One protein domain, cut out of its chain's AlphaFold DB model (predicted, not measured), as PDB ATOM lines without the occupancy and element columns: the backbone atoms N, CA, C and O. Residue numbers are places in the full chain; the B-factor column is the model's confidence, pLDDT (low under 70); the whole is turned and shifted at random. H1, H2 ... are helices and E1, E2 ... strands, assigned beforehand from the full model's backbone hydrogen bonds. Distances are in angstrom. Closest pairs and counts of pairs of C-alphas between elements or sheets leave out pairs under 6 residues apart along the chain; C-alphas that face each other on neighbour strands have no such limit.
ATOM      1  N   LEU A  26     190.528 181.447 138.109       85.38
ATOM      2  CA  LEU A  26     191.791 181.221 138.809       85.38
ATOM      3  C   LEU A  26     192.974 181.265 137.828       85.38
ATOM      4  O   LEU A  26     192.927 180.665 136.749       85.38
ATOM      5  N   CYS A  27     194.070 181.915 138.227       87.56
ATOM      6  CA  CYS A  27     195.329 181.872 137.482       87.56
ATOM      7  C   CYS A  27     195.953 180.456 137.515       87.56
ATOM      8  O   CYS A  27     195.578 179.649 138.371       87.56
ATOM      9  N   PRO A  28     196.919 180.130 136.630       85.00
ATOM     10  CA  PRO A  28     197.543 178.803 136.581       85.00
ATOM     11  C   PRO A  28     198.092 178.320 137.931       85.00
ATOM     12  O   PRO A  28     197.910 177.156 138.274       85.00
ATOM     13  N   THR A  29     198.678 179.224 138.723       85.25
ATOM     14  CA  THR A  29     199.150 178.933 140.084       85.25
ATOM     15  C   THR A  29     197.981 178.589 141.008       85.25
ATOM     16  O   THR A  29     197.921 177.499 141.559       85.25
ATOM     17  N   CYS A  30     196.966 179.452 141.116       85.31
ATOM     18  CA  CYS A  30     195.822 179.203 142.000       85.31
ATOM     19  C   CYS A  30     194.999 177.962 141.610       85.31
ATOM     20  O   CYS A  30     194.434 177.313 142.489       85.31
ATOM     21  N   ARG A  31     194.958 177.583 140.322       84.69
ATOM     22  CA  ARG A  31     194.331 176.323 139.872       84.69
ATOM     23  C   ARG A  31     194.990 175.089 140.492       84.69
ATOM     24  O   ARG A  31     194.305 174.091 140.694       84.69
ATOM     25  N   GLY A  32     196.278 175.163 140.836       81.06
ATOM     26  CA  GLY A  32     197.021 174.078 141.478       81.06
ATOM     27  C   GLY A  32     196.502 173.684 142.866       81.06
ATOM     28  O   GLY A  32     196.736 172.558 143.299       81.06
ATOM     29  N   LEU A  33     195.748 174.561 143.544       83.00
ATOM     30  CA  LEU A  33     195.087 174.238 144.816       83.00
ATOM     31  C   LEU A  33     193.887 173.292 144.638       83.00
ATOM     32  O   LEU A  33     193.488 172.627 145.601       83.00
ATOM     33  N   ASP A  34     193.334 173.203 143.419       83.00
ATOM     34  CA  ASP A  34     192.231 172.308 143.051       83.00
ATOM     35  C   ASP A  34     191.048 172.438 144.037       83.00
ATOM     36  O   ASP A  34     190.663 171.506 144.746       83.00
ATOM     37  N   LEU A  35     190.542 173.667 144.185       82.00
ATOM     38  CA  LEU A  35     189.497 173.998 145.154       82.00
ATOM     39  C   LEU A  35     188.179 173.292 144.802       82.00
ATOM     40  O   LEU A  35     187.645 173.451 143.708       82.00
ATOM     41  N   SER A  36     187.629 172.545 145.757       79.56
ATOM     42  CA  SER A  36     186.327 171.875 145.665       79.56
ATOM     43  C   SER A  36     185.659 171.841 147.037       79.56
ATOM     44  O   SER A  36     186.343 171.908 148.061       79.56
ATOM     45  N   VAL A  37     184.329 171.721 147.075       71.69
ATOM     46  CA  VAL A  37     183.555 171.699 148.331       71.69
ATOM     47  C   VAL A  37     184.019 170.563 149.253       71.69
ATOM     48  O   VAL A  37     184.223 170.785 150.444       71.69
ATOM     49  N   ASP A  38     184.306 169.380 148.703       70.00
ATOM     50  CA  ASP A  38     184.776 168.215 149.471       70.00
ATOM     51  C   ASP A  38     186.104 168.465 150.206       70.00
ATOM     52  O   ASP A  38     186.380 167.835 151.228       70.00
ATOM     53  N   LYS A  39     186.940 169.405 149.738       77.00
ATOM     54  CA  LYS A  39     188.177 169.759 150.449       77.00
ATOM     55  C   LYS A  39     187.924 170.554 151.725       77.00
ATOM     56  O   LYS A  39     188.758 170.481 152.626       77.00
ATOM     57  N   PHE A  40     186.788 171.235 151.841       73.56
ATOM     58  CA  PHE A  40     186.402 171.978 153.043       73.56
ATOM     59  C   PHE A  40     185.665 171.113 154.076       73.56
ATOM     60  O   PHE A  40     185.491 171.552 155.210       73.56
ATOM     61  N   VAL A  41     185.291 169.875 153.734       68.19
ATOM     62  CA  VAL A  41     184.466 168.996 154.576       68.19
ATOM     63  C   VAL A  41     185.258 167.763 155.004       68.19
ATOM     64  O   VAL A  41     185.831 167.050 154.182       68.19
ATOM     65  N   ILE A  42     185.285 167.465 156.304       64.94
ATOM     66  CA  ILE A  42     185.910 166.245 156.825       64.94
ATOM     67  C   ILE A  42     184.803 165.242 157.170       64.94
ATOM     68  O   ILE A  42     184.171 165.311 158.223       64.94
ATOM     69  N   ASN A  43     184.579 164.275 156.277       57.22
ATOM     70  CA  ASN A  43     183.606 163.204 156.492       57.22
ATOM     71  C   ASN A  43     184.169 162.126 157.436       57.22
ATOM     72  O   ASN A  43     185.098 161.402 157.087       57.22
ATOM     73  N   SER A  69     196.783 166.730 157.710       42.81
ATOM     74  CA  SER A  69     197.054 168.164 157.856       42.81
ATOM     75  C   SER A  69     198.458 168.364 157.292       42.81
ATOM     76  O   SER A  69     199.427 167.826 157.828       42.81
ATOM     77  N   GLY A  70     198.540 168.893 156.075       41.41
ATOM     78  CA  GLY A  70     199.727 168.733 155.252       41.41
ATOM     79  C   GLY A  70     200.834 169.632 155.769       41.41
ATOM     80  O   GLY A  70     200.693 170.842 155.730       41.41
ATOM     81  N   SER A  71     201.974 169.056 156.141       43.25
ATOM     82  CA  SER A  71     203.244 169.769 156.338       43.25
ATOM     83  C   SER A  71     203.827 170.344 155.031       43.25
ATOM     84  O   SER A  71     205.020 170.619 154.955       43.25
ATOM     85  N   ARG A  72     203.022 170.429 153.964       53.66
ATOM     86  CA  ARG A  72     203.400 170.960 152.655       53.66
ATOM     87  C   ARG A  72     202.760 172.329 152.510       53.66
ATOM     88  O   ARG A  72     201.564 172.416 152.245       53.66
ATOM     89  N   THR A  73     203.583 173.354 152.671       69.81
ATOM     90  CA  THR A  73     203.268 174.731 152.312       69.81
ATOM     91  C   THR A  73     203.112 174.841 150.801       69.81
ATOM     92  O   THR A  73     203.967 174.381 150.043       69.81
ATOM     93  N   TYR A  74     201.984 175.391 150.348       82.88
ATOM     94  CA  TYR A  74     201.790 175.717 148.939       82.88
ATOM     95  C   TYR A  74     202.235 177.156 148.699       82.88
ATOM     96  O   TYR A  74     201.623 178.086 149.219       82.88
ATOM     97  N   GLU A  75     203.295 177.342 147.924       88.12
ATOM     98  CA  GLU A  75     203.780 178.666 147.547       88.12
ATOM     99  C   GLU A  75     202.856 179.292 146.493       88.12
ATOM    100  O   GLU A  75     202.710 178.779 145.381       88.12
ATOM    101  N   LEU A  76     202.207 180.405 146.839       85.75
ATOM    102  CA  LEU A  76     201.344 181.148 145.919       85.75
ATOM    103  C   LEU A  76     202.141 182.143 145.054       85.75
ATOM    104  O   LEU A  76     201.678 182.544 143.980       85.75
ATOM    105  N   GLY A  77     203.325 182.541 145.521       87.38
ATOM    106  CA  GLY A  77     204.252 183.474 144.876       87.38
ATOM    107  C   GLY A  77     204.449 184.773 145.664       87.38
ATOM    108  O   GLY A  77     203.907 184.934 146.758       87.38
ATOM    109  N   THR A  78     205.225 185.694 145.087       89.38
ATOM    110  CA  THR A  78     205.582 186.980 145.707       89.38
ATOM    111  C   THR A  78     204.409 187.964 145.763       89.38
ATOM    112  O   THR A  78     203.470 187.880 144.959       89.38
ATOM    113  N   PHE A  79     204.471 188.923 146.692       87.38
ATOM    114  CA  PHE A  79     203.467 189.974 146.872       87.38
ATOM    115  C   PHE A  79     203.191 190.730 145.565       87.38
ATOM    116  O   PHE A  79     202.034 190.825 145.145       87.38
ATOM    117  N   SER A  80     204.243 191.174 144.866       86.94
ATOM    118  CA  SER A  80     204.121 191.868 143.576       86.94
ATOM    119  C   SER A  80     203.408 191.010 142.518       86.94
ATOM    120  O   SER A  80     202.450 191.457 141.882       86.94
ATOM    121  N   ALA A  81     203.774 189.729 142.402       88.38
ATOM    122  CA  ALA A  81     203.163 188.828 141.429       88.38
ATOM    123  C   ALA A  81     201.689 188.513 141.755       88.38
ATOM    124  O   ALA A  81     200.874 188.305 140.852       88.38
ATOM    125  N   ILE A  82     201.311 188.458 143.037       89.12
ATOM    126  CA  ILE A  82     199.910 188.309 143.462       89.12
ATOM    127  C   ILE A  82     199.120 189.582 143.141       89.12
ATOM    128  O   ILE A  82     197.994 189.485 142.642       89.12
ATOM    129  N   GLN A  83     199.712 190.756 143.373       88.06
ATOM    130  CA  GLN A  83     199.099 192.049 143.087       88.06
ATOM    131  C   GLN A  83     198.767 192.196 141.596       88.06
ATOM    132  O   GLN A  83     197.633 192.539 141.262       88.06
ATOM    133  N   GLU A  84     199.686 191.831 140.699       88.31
ATOM    134  CA  GLU A  84     199.449 191.827 139.248       88.31
ATOM    135  C   GLU A  84     198.300 190.889 138.840       88.31
ATOM    136  O   GLU A  84     197.451 191.235 138.013       88.31
ATOM    137  N   ARG A  85     198.220 189.700 139.456       90.88
ATOM    138  CA  ARG A  85     197.184 188.696 139.153       90.88
ATOM    139  C   ARG A  85     195.826 188.999 139.788       90.88
ATOM    140  O   ARG A  85     194.824 188.426 139.362       90.88
ATOM    141  N   SER A  86     195.751 189.879 140.787       87.56
ATOM    142  CA  SER A  86     194.509 190.208 141.516       87.56
ATOM    143  C   SER A  86     193.408 190.814 140.623       87.56
ATOM    144  O   SER A  86     192.207 190.688 140.899       87.56
ATOM    145  N   GLY A  87     193.802 191.436 139.506       84.12
ATOM    146  CA  GLY A  87     192.877 191.977 138.510       84.12
ATOM    147  C   GLY A  87     192.067 190.896 137.787       84.12
ATOM    148  O   GLY A  87     190.899 191.123 137.473       84.12
ATOM    149  N   THR A  88     192.648 189.712 137.570       87.06
ATOM    150  CA  THR A  88     192.068 188.634 136.749       87.06
ATOM    151  C   THR A  88     191.739 187.359 137.527       87.06
ATOM    152  O   THR A  88     190.901 186.595 137.062       87.06
ATOM    153  N   CYS A  89     192.336 187.146 138.705       89.88
ATOM    154  CA  CYS A  89     192.154 185.960 139.545       89.88
ATOM    155  C   CYS A  89     191.368 186.270 140.827       89.88
ATOM    156  O   CYS A  89     191.776 187.125 141.617       89.88
ATOM    157  N   SER A  90     190.275 185.534 141.063       89.00
ATOM    158  CA  SER A  90     189.416 185.681 142.251       89.00
ATOM    159  C   SER A  90     190.151 185.357 143.555       89.00
ATOM    160  O   SER A  90     190.076 186.123 144.513       89.00
ATOM    161  N   LEU A  91     190.948 184.284 143.585       89.19
ATOM    162  CA  LEU A  91     191.722 183.932 144.778       89.19
ATOM    163  C   LEU A  91     192.843 184.944 145.067       89.19
ATOM    164  O   LEU A  91     193.008 185.347 146.214       89.19
ATOM    165  N   CYS A  92     193.587 185.402 144.051       89.75
ATOM    166  CA  CYS A  92     194.613 186.439 144.246       89.75
ATOM    167  C   CYS A  92     194.001 187.762 144.723       89.75
ATOM    168  O   CYS A  92     194.620 188.456 145.522       89.75
ATOM    169  N   TYR A  93     192.787 188.095 144.273       89.88
ATOM    170  CA  TYR A  93     192.046 189.245 144.785       89.88
ATOM    171  C   TYR A  93     191.740 189.106 146.282       89.88
ATOM    172  O   TYR A  93     192.033 190.029 147.038       89.88
ATOM    173  N   LEU A  94     191.228 187.953 146.734       87.81
ATOM    174  CA  LEU A  94     190.984 187.713 148.162       87.81
ATOM    175  C   LEU A  94     192.274 187.764 148.991       87.81
ATOM    176  O   LEU A  94     192.278 188.345 150.071       87.81
ATOM    177  N   VAL A  95     193.374 187.194 148.484       88.44
ATOM    178  CA  VAL A  95     194.679 187.228 149.165       88.44
ATOM    179  C   VAL A  95     195.176 188.666 149.312       88.44
ATOM    180  O   VAL A  95     195.556 189.057 150.412       88.44
ATOM    181  N   LEU A  96     195.087 189.483 148.257       87.12
ATOM    182  CA  LEU A  96     195.444 190.902 148.316       87.12
ATOM    183  C   LEU A  96     194.563 191.661 149.324       87.12
ATOM    184  O   LEU A  96     195.075 192.361 150.197       87.12
ATOM    185  N   LYS A  97     193.241 191.451 149.278       84.69
ATOM    186  CA  LYS A  97     192.290 192.050 150.229       84.69
ATOM    187  C   LYS A  97     192.477 191.593 151.669       84.69
ATOM    188  O   LYS A  97     192.054 192.291 152.580       84.69
ATOM    189  N   SER A  98     193.117 190.449 151.891       81.00
ATOM    190  CA  SER A  98     193.429 189.987 153.241       81.00
ATOM    191  C   SER A  98     194.538 190.794 153.921       81.00
ATOM    192  O   SER A  98     194.590 190.822 155.151       81.00
ATOM    193  N   VAL A  99     195.368 191.478 153.125       78.88
ATOM    194  CA  VAL A  99     196.513 192.287 153.567       78.88
ATOM    195  C   VAL A  99     196.215 193.792 153.507       78.88
ATOM    196  O   VAL A  99     196.760 194.564 154.296       78.88
ATOM    197  N   GLU A 100     195.336 194.227 152.601       73.94
ATOM    198  CA  GLU A 100     194.896 195.622 152.515       73.94
ATOM    199  C   GLU A 100     194.030 196.019 153.723       73.94
ATOM    200  O   GLU A 100     193.042 195.363 154.054       73.94
ATOM    201  N   LYS A 101     194.388 197.126 154.380       61.78
ATOM    202  CA  LYS A 101     193.621 197.687 155.498       61.78
ATOM    203  C   LYS A 101     192.551 198.669 154.993       61.78
ATOM    204  O   LYS A 101     192.851 199.434 154.079       61.78
ATOM    205  N   PRO A 102     191.357 198.731 155.616       50.47
ATOM    206  CA  PRO A 102     190.261 199.601 155.168       50.47
ATOM    207  C   PRO A 102     190.584 201.108 155.173       50.47
ATOM    208  O   PRO A 102     190.125 201.822 154.288       50.47
ATOM    209  N   ASP A 103     191.399 201.574 156.132       47.19
ATOM    210  CA  ASP A 103     191.579 203.006 156.452       47.19
ATOM    211  C   ASP A 103     193.023 203.531 156.295       47.19
ATOM    212  O   ASP A 103     193.345 204.638 156.728       47.19
ATOM    213  N   THR A 104     193.929 202.766 155.679       42.00
ATOM    214  CA  THR A 104     195.313 203.223 155.433       42.00
ATOM    215  C   THR A 104     195.666 203.096 153.960       42.00
ATOM    216  O   THR A 104     195.140 202.231 153.265       42.00
ATOM    217  N   THR A 105     196.550 203.980 153.486       36.94
ATOM    218  CA  THR A 105     197.204 203.890 152.170       36.94
ATOM    219  C   THR A 105     197.642 202.447 151.877       36.94
ATOM    220  O   THR A 105     197.940 201.730 152.839       36.94
ATOM    221  N   PRO A 106     197.685 202.013 150.594       41.72
ATOM    222  CA  PRO A 106     198.068 200.644 150.220       41.72
ATOM    223  C   PRO A 106     199.332 200.235 150.972       41.72
ATOM    224  O   PRO A 106     200.108 201.119 151.310       41.72
ATOM    225  N   ALA A 107     199.522 198.946 151.264       49.09
ATOM    226  CA  ALA A 107     200.642 198.406 152.044       49.09
ATOM    227  C   ALA A 107     202.023 198.776 151.445       49.09
ATOM    228  O   ALA A 107     202.728 197.942 150.897       49.09
ATOM    229  N   THR A 108     202.424 200.044 151.538       46.19
ATOM    230  CA  THR A 108     203.570 200.651 150.847       46.19
ATOM    231  C   THR A 108     204.898 200.259 151.478       46.19
ATOM    232  O   THR A 108     205.941 200.612 150.945       46.19
ATOM    233  N   ASN A 109     204.857 199.533 152.598       54.81
ATOM    234  CA  ASN A 109     206.027 199.035 153.316       54.81
ATOM    235  C   ASN A 109     206.175 197.507 153.229       54.81
ATOM    236  O   ASN A 109     207.048 196.971 153.902       54.81
ATOM    237  N   ALA A 110     205.315 196.810 152.478       63.59
ATOM    238  CA  ALA A 110     205.471 195.376 152.262       63.59
ATOM    239  C   ALA A 110     206.651 195.131 151.317       63.59
ATOM    240  O   ALA A 110     206.750 195.799 150.283       63.59
ATOM    241  N   ASP A 111     207.524 194.185 151.658       77.62
ATOM    242  CA  ASP A 111     208.576 193.753 150.741       77.62
ATOM    243  C   ASP A 111     207.921 193.183 149.460       77.62
ATOM    244  O   ASP A 111     207.132 192.233 149.549       77.62
ATOM    245  N   PRO A 112     208.175 193.760 148.267       79.69
ATOM    246  CA  PRO A 112     207.573 193.285 147.020       79.69
ATOM    247  C   PRO A 112     207.918 191.822 146.705       79.69
ATOM    248  O   PRO A 112     207.135 191.158 146.013       79.69
ATOM    249  N   ASP A 113     209.036 191.326 147.242       85.00
ATOM    250  CA  ASP A 113     209.524 189.961 147.067       85.00
ATOM    251  C   ASP A 113     209.026 188.999 148.162       85.00
ATOM    252  O   ASP A 113     209.276 187.796 148.078       85.00
ATOM    253  N   ALA A 114     208.251 189.476 149.148       86.31
ATOM    254  CA  ALA A 114     207.689 188.631 150.201       86.31
ATOM    255  C   ALA A 114     206.798 187.522 149.624       86.31
ATOM    256  O   ALA A 114     205.830 187.787 148.902       86.31
ATOM    257  N   ILE A 115     207.095 186.272 149.980       88.06
ATOM    258  CA  ILE A 115     206.381 185.092 149.485       88.06
ATOM    259  C   ILE A 115     205.152 184.796 150.354       88.06
ATOM    260  O   ILE A 115     205.229 184.791 151.585       88.06
ATOM    261  N   CYS A 116     204.015 184.513 149.707       89.00
ATOM    262  CA  CYS A 116     202.804 184.014 150.360       89.00
ATOM    263  C   CYS A 116     202.727 182.484 150.293       89.00
ATOM    264  O   CYS A 116     202.753 181.893 149.208       89.00
ATOM    265  N   TYR A 117     202.535 181.852 151.447       89.38
ATOM    266  CA  TYR A 117     202.269 180.428 151.595       89.38
ATOM    267  C   TYR A 117     200.819 180.172 151.997       89.38
ATOM    268  O   TYR A 117     200.231 180.903 152.794       89.38
ATOM    269  N   VAL A 118     200.258 179.083 151.474       88.12
ATOM    270  CA  VAL A 118     198.903 178.625 151.777       88.12
ATOM    271  C   VAL A 118     198.946 177.228 152.379       88.12
ATOM    272  O   VAL A 118     199.508 176.306 151.784       88.12
ATOM    273  N   ASN A 119     198.294 177.060 153.530       86.06
ATOM    274  CA  ASN A 119     198.159 175.784 154.225       86.06
ATOM    275  C   ASN A 119     196.691 175.412 154.428       86.06
ATOM    276  O   ASN A 119     195.846 176.262 154.698       86.06
ATOM    277  N   TRP A 120     196.388 174.117 154.341       81.12
ATOM    278  CA  TRP A 120     195.093 173.597 154.771       81.12
ATOM    279  C   TRP A 120     195.119 173.331 156.268       81.12
ATOM    280  O   TRP A 120     195.893 172.494 156.737       81.12
ATOM    281  N   GLU A 121     194.213 173.968 156.996       74.75
ATOM    282  CA  GLU A 121     194.059 173.754 158.428       74.75
ATOM    283  C   GLU A 121     192.686 173.178 158.749       74.75
ATOM    284  O   GLU A 121     191.684 173.489 158.098       74.75
ATOM    285  N   VAL A 122     192.649 172.303 159.757       68.81
ATOM    286  CA  VAL A 122     191.390 171.793 160.303       68.81
ATOM    287  C   VAL A 122     190.722 172.916 161.085       68.81
ATOM    288  O   VAL A 122     191.348 173.599 161.889       68.81
ATOM    289  N   ASP A 123     189.435 173.084 160.832       61.19
ATOM    290  CA  ASP A 123     188.620 174.192 161.288       61.19
ATOM    291  C   ASP A 123     187.456 173.605 162.114       61.19
ATOM    292  O   ASP A 123     186.638 172.847 161.594       61.19
ATOM    293  N   GLY A 124     187.413 173.853 163.430       53.78
ATOM    294  CA  GLY A 124     186.464 173.193 164.352       53.78
ATOM    295  C   GLY A 124     187.110 172.634 165.626       53.78
ATOM    296  O   GLY A 124     188.324 172.693 165.788       53.78
ATOM    297  N   ARG A 125     186.306 172.115 166.573       49.34
ATOM    298  CA  ARG A 125     186.839 171.567 167.836       49.34
ATOM    299  C   ARG A 125     187.595 170.263 167.593       49.34
ATOM    300  O   ARG A 125     186.995 169.279 167.165       49.34
ATOM    301  N   ALA A 135     180.864 167.586 163.274       48.94
ATOM    302  CA  ALA A 135     181.302 168.069 161.970       48.94
ATOM    303  C   ALA A 135     182.661 168.777 162.113       48.94
ATOM    304  O   ALA A 135     182.865 169.572 163.033       48.94
ATOM    305  N   ARG A 136     183.613 168.439 161.242       59.50
ATOM    306  CA  ARG A 136     184.921 169.094 161.148       59.50
ATOM    307  C   ARG A 136     185.002 169.721 159.758       59.50
ATOM    308  O   ARG A 136     184.752 169.032 158.766       59.50
ATOM    309  N   THR A 137     185.342 170.999 159.676       67.19
ATOM    310  CA  THR A 137     185.565 171.690 158.402       67.19
ATOM    311  C   THR A 137     187.059 171.926 158.189       67.19
ATOM    312  O   THR A 137     187.888 171.589 159.039       67.19
ATOM    313  N   ARG A 138     187.442 172.450 157.026       76.50
ATOM    314  CA  ARG A 138     188.790 172.972 156.771       76.50
ATOM    315  C   ARG A 138     188.725 174.443 156.398       76.50
ATOM    316  O   ARG A 138     187.679 174.943 155.995       76.50
ATOM    317  N   ARG A 139     189.867 175.106 156.491       79.69
ATOM    318  CA  ARG A 139     190.096 176.473 156.021       79.69
ATOM    319  C   ARG A 139     191.453 176.569 155.333       79.69
ATOM    320  O   ARG A 139     192.284 175.668 155.474       79.69
ATOM    321  N   LEU A 140     191.678 177.678 154.638       84.38
ATOM    322  CA  LEU A 140     192.994 178.028 154.111       84.38
ATOM    323  C   LEU A 140     193.634 179.068 155.029       84.38
ATOM    324  O   LEU A 140     193.046 180.125 155.252       84.38
ATOM    325  N   HIS A 141     194.815 178.764 155.552       85.56
ATOM    326  CA  HIS A 141     195.681 179.697 156.270       85.56
ATOM    327  C   HIS A 141     196.652 180.331 155.282       85.56
ATOM    328  O   HIS A 141     197.345 179.616 154.557       85.56
ATOM    329  N   LEU A 142     196.658 181.659 155.238       86.56
ATOM    330  CA  LEU A 142     197.575 182.469 154.449       86.56
ATOM    331  C   LEU A 142     198.664 182.996 155.389       86.56
ATOM    332  O   LEU A 142     198.352 183.680 156.364       86.56
ATOM    333  N   HIS A 143     199.920 182.679 155.087       86.62
ATOM    334  CA  HIS A 143     201.098 183.087 155.852       86.62
ATOM    335  C   HIS A 143     202.128 183.747 154.930       86.62
ATOM    336  O   HIS A 143     202.248 183.363 153.768       86.62
ATOM    337  N   TRP A 144     202.878 184.720 155.443       86.56
ATOM    338  CA  TRP A 144     203.871 185.489 154.688       86.56
ATOM    339  C   TRP A 144     205.256 185.368 155.326       86.56
ATOM    340  O   TRP A 144     205.366 185.307 156.549       86.56
ATOM    341  N   GLU A 145     206.317 185.368 154.512       82.69
ATOM    342  CA  GLU A 145     207.699 185.421 155.033       82.69
ATOM    343  C   GLU A 145     207.999 186.733 155.755       82.69
ATOM    344  O   GLU A 145     208.687 186.753 156.780       82.69
ATOM    345  N   ASP A 146     207.459 187.831 155.228       78.19
ATOM    346  CA  ASP A 146     207.571 189.135 155.852       78.19
ATOM    347  C   ASP A 146     206.655 189.209 157.078       78.19
ATOM    348  O   ASP A 146     205.427 189.220 156.977       78.19
ATOM    349  N   LYS A 147     207.274 189.319 158.256       69.00
ATOM    350  CA  LYS A 147     206.581 189.473 159.543       69.00
ATOM    351  C   LYS A 147     205.781 190.776 159.649       69.00
ATOM    352  O   LYS A 147     205.002 190.914 160.591       69.00
ATOM    353  N   ALA A 148     205.985 191.739 158.748       68.12
ATOM    354  CA  ALA A 148     205.163 192.943 158.677       68.12
ATOM    355  C   ALA A 148     203.752 192.658 158.131       68.12
ATOM    356  O   ALA A 148     202.822 193.420 158.411       68.12
ATOM    357  N   LEU A 149     203.580 191.565 157.379       75.75
ATOM    358  CA  LEU A 149     202.296 191.129 156.851       75.75
ATOM    359  C   LEU A 149     201.615 190.170 157.831       75.75
ATOM    360  O   LEU A 149     202.225 189.250 158.370       75.75
ATOM    361  N   ASN A 150     200.325 190.395 158.074       74.12
ATOM    362  CA  ASN A 150     199.569 189.576 159.011       74.12
ATOM    363  C   ASN A 150     199.039 188.310 158.342       74.12
ATOM    364  O   ASN A 150     198.545 188.349 157.214       74.12
ATOM    365  N   ASP A 151     199.058 187.214 159.098       80.38
ATOM    366  CA  ASP A 151     198.341 185.998 158.736       80.38
ATOM    367  C   ASP A 151     196.842 186.275 158.586       80.38
ATOM    368  O   ASP A 151     196.232 187.035 159.351       80.38
ATOM    369  N   SER A 152     196.226 185.590 157.631       82.31
ATOM    370  CA  SER A 152     194.796 185.685 157.365       82.31
ATOM    371  C   SER A 152     194.225 184.327 156.979       82.31
ATOM    372  O   SER A 152     194.952 183.363 156.727       82.31
ATOM    373  N   TYR A 153     192.898 184.224 156.970       82.81
ATOM    374  CA  TYR A 153     192.221 182.970 156.679       82.81
ATOM    375  C   TYR A 153     191.179 183.148 155.592       82.81
ATOM    376  O   TYR A 153     190.452 184.140 155.569       82.81
ATOM    377  N   LEU A 154     191.064 182.153 154.717       85.06
ATOM    378  CA  LEU A 154     189.940 182.043 153.797       85.06
ATOM    379  C   LEU A 154     189.024 180.929 154.272       85.06
ATOM    380  O   LEU A 154     189.451 179.778 154.433       85.06
ATOM    381  N   VAL A 155     187.758 181.278 154.477       79.69
ATOM    382  CA  VAL A 155     186.746 180.327 154.925       79.69
ATOM    383  C   VAL A 155     185.640 180.193 153.895       79.69
ATOM    384  O   VAL A 155     185.258 181.158 153.237       79.69
ATOM    385  N   PHE A 156     185.133 178.974 153.748       78.50
ATOM    386  CA  PHE A 156     184.058 178.665 152.825       78.50
ATOM    387  C   PHE A 156     182.696 179.142 153.357       78.50
ATOM    388  O   PHE A 156     182.402 179.011 154.548       78.50
ATOM    389  N   VAL A 157     181.880 179.699 152.459       73.56
ATOM    390  CA  VAL A 157     180.612 180.393 152.742       73.56
ATOM    391  C   VAL A 157     179.433 179.667 152.087       73.56
ATOM    392  O   VAL A 157     179.489 179.334 150.900       73.56
TER     393      VAL A 157
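What this domain is: This is residues 26 to 43, 69 to 125 and 135 to 157 of the 930 residues of the protein "HET domain-containing protein" of Coleophoma cylindrospora (UniProt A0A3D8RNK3). A strongly twisted, curled sheet of four strands has the helix H4 and the short helix H2 on one face, with H3 folding back beside H4 as a helical hairpin and the small H1 near E1 and H4. The two inner strands E2 and E3 are the longest, and residues 101 to 106 of the link from H4 to E2 stick out. The printed part has 98 residues, with four named helices and four named strands in the order H1, H2, E1, H3, H4, E2, E3, E4; the sheet's order is E1, E2, E3, E4, all antiparallel, and the class is mixed, helices and strands. The whole is compact, with a radius of gyration of the C-alphas of 13.8 A and spans of 43 by 29 by 25 A.

How they stand to each other: In the sheet, E2, residues 115 to 123, is the antiparallel neighbour of E3, residues 136 to 144, at 161 degrees between directions; N 119 and O 141 are within hydrogen-bond range at 2.9 A. The edge strand E1, residues 74 to 78, is antiparallel to E2 at 147 degrees, with N 76 and O 116 at 2.9 A. The other edge strand, E4, residues 152 to 156, forms a hairpin with E3, antiparallel at 149 degrees, with N 142 and O 152 at 2.8 A. H4, residues 90 to 99, is on the sheet at a height of 8.7 A; its closest C-alphas to E4 are those of Ser 98 and Ser 152, 6.1 A apart. H2, residues 37 to 40, is on the same face at a height of 8.2 A, only just over E3, with 3 of its C-alphas falling on that strand; the closest C-alphas are those of Phe 40 and Arg 138, 4.5 A. H3, residues 79 to 85, only grazes the sheet with its residues 79 to 82. H3 and H4 touch as a helical hairpin, closest at the C-alphas of Ile 82 and Cys 92, 5.7 A, and run opposite ways at a shallow tilt of 34.5 degrees, only just short of steep. H1, residues 28 to 31, only grazes the sheet with residues 29 to 30, and is close to but not clearly touching H4, the C-alphas of Cys 30 and Leu 91 being 6.8 A apart. Every O i to N i+4 pair is within hydrogen-bond range in H3 and 5 of 6 in H4; H1 and H2 are too short for such a pair.

Where its parts are: E3 is 25.9 A from first to last C-alpha, E2 23.9 A, H4 14.9 A, E4 13.6 A and E1 12.3 A. H1 begins at C-alpha 28, (197.543, 178.803, 136.581), and E4 ends at C-alpha 156, (184.058, 178.665, 152.825).

The domain as a whole: The C-alphas of Asn 43 and Thr 105 are the two farthest apart, 43.1 A. Residues 44 to 68 and 126 to 134 are not printed, with C-alpha gaps of 14.4 A and 8.8 A. The link from H4 to E2 is long, with 15 residues. Mean pLDDT of the printed part is 75.7; 27 residues are under 70, among them 69 to 73 and 101 to 110.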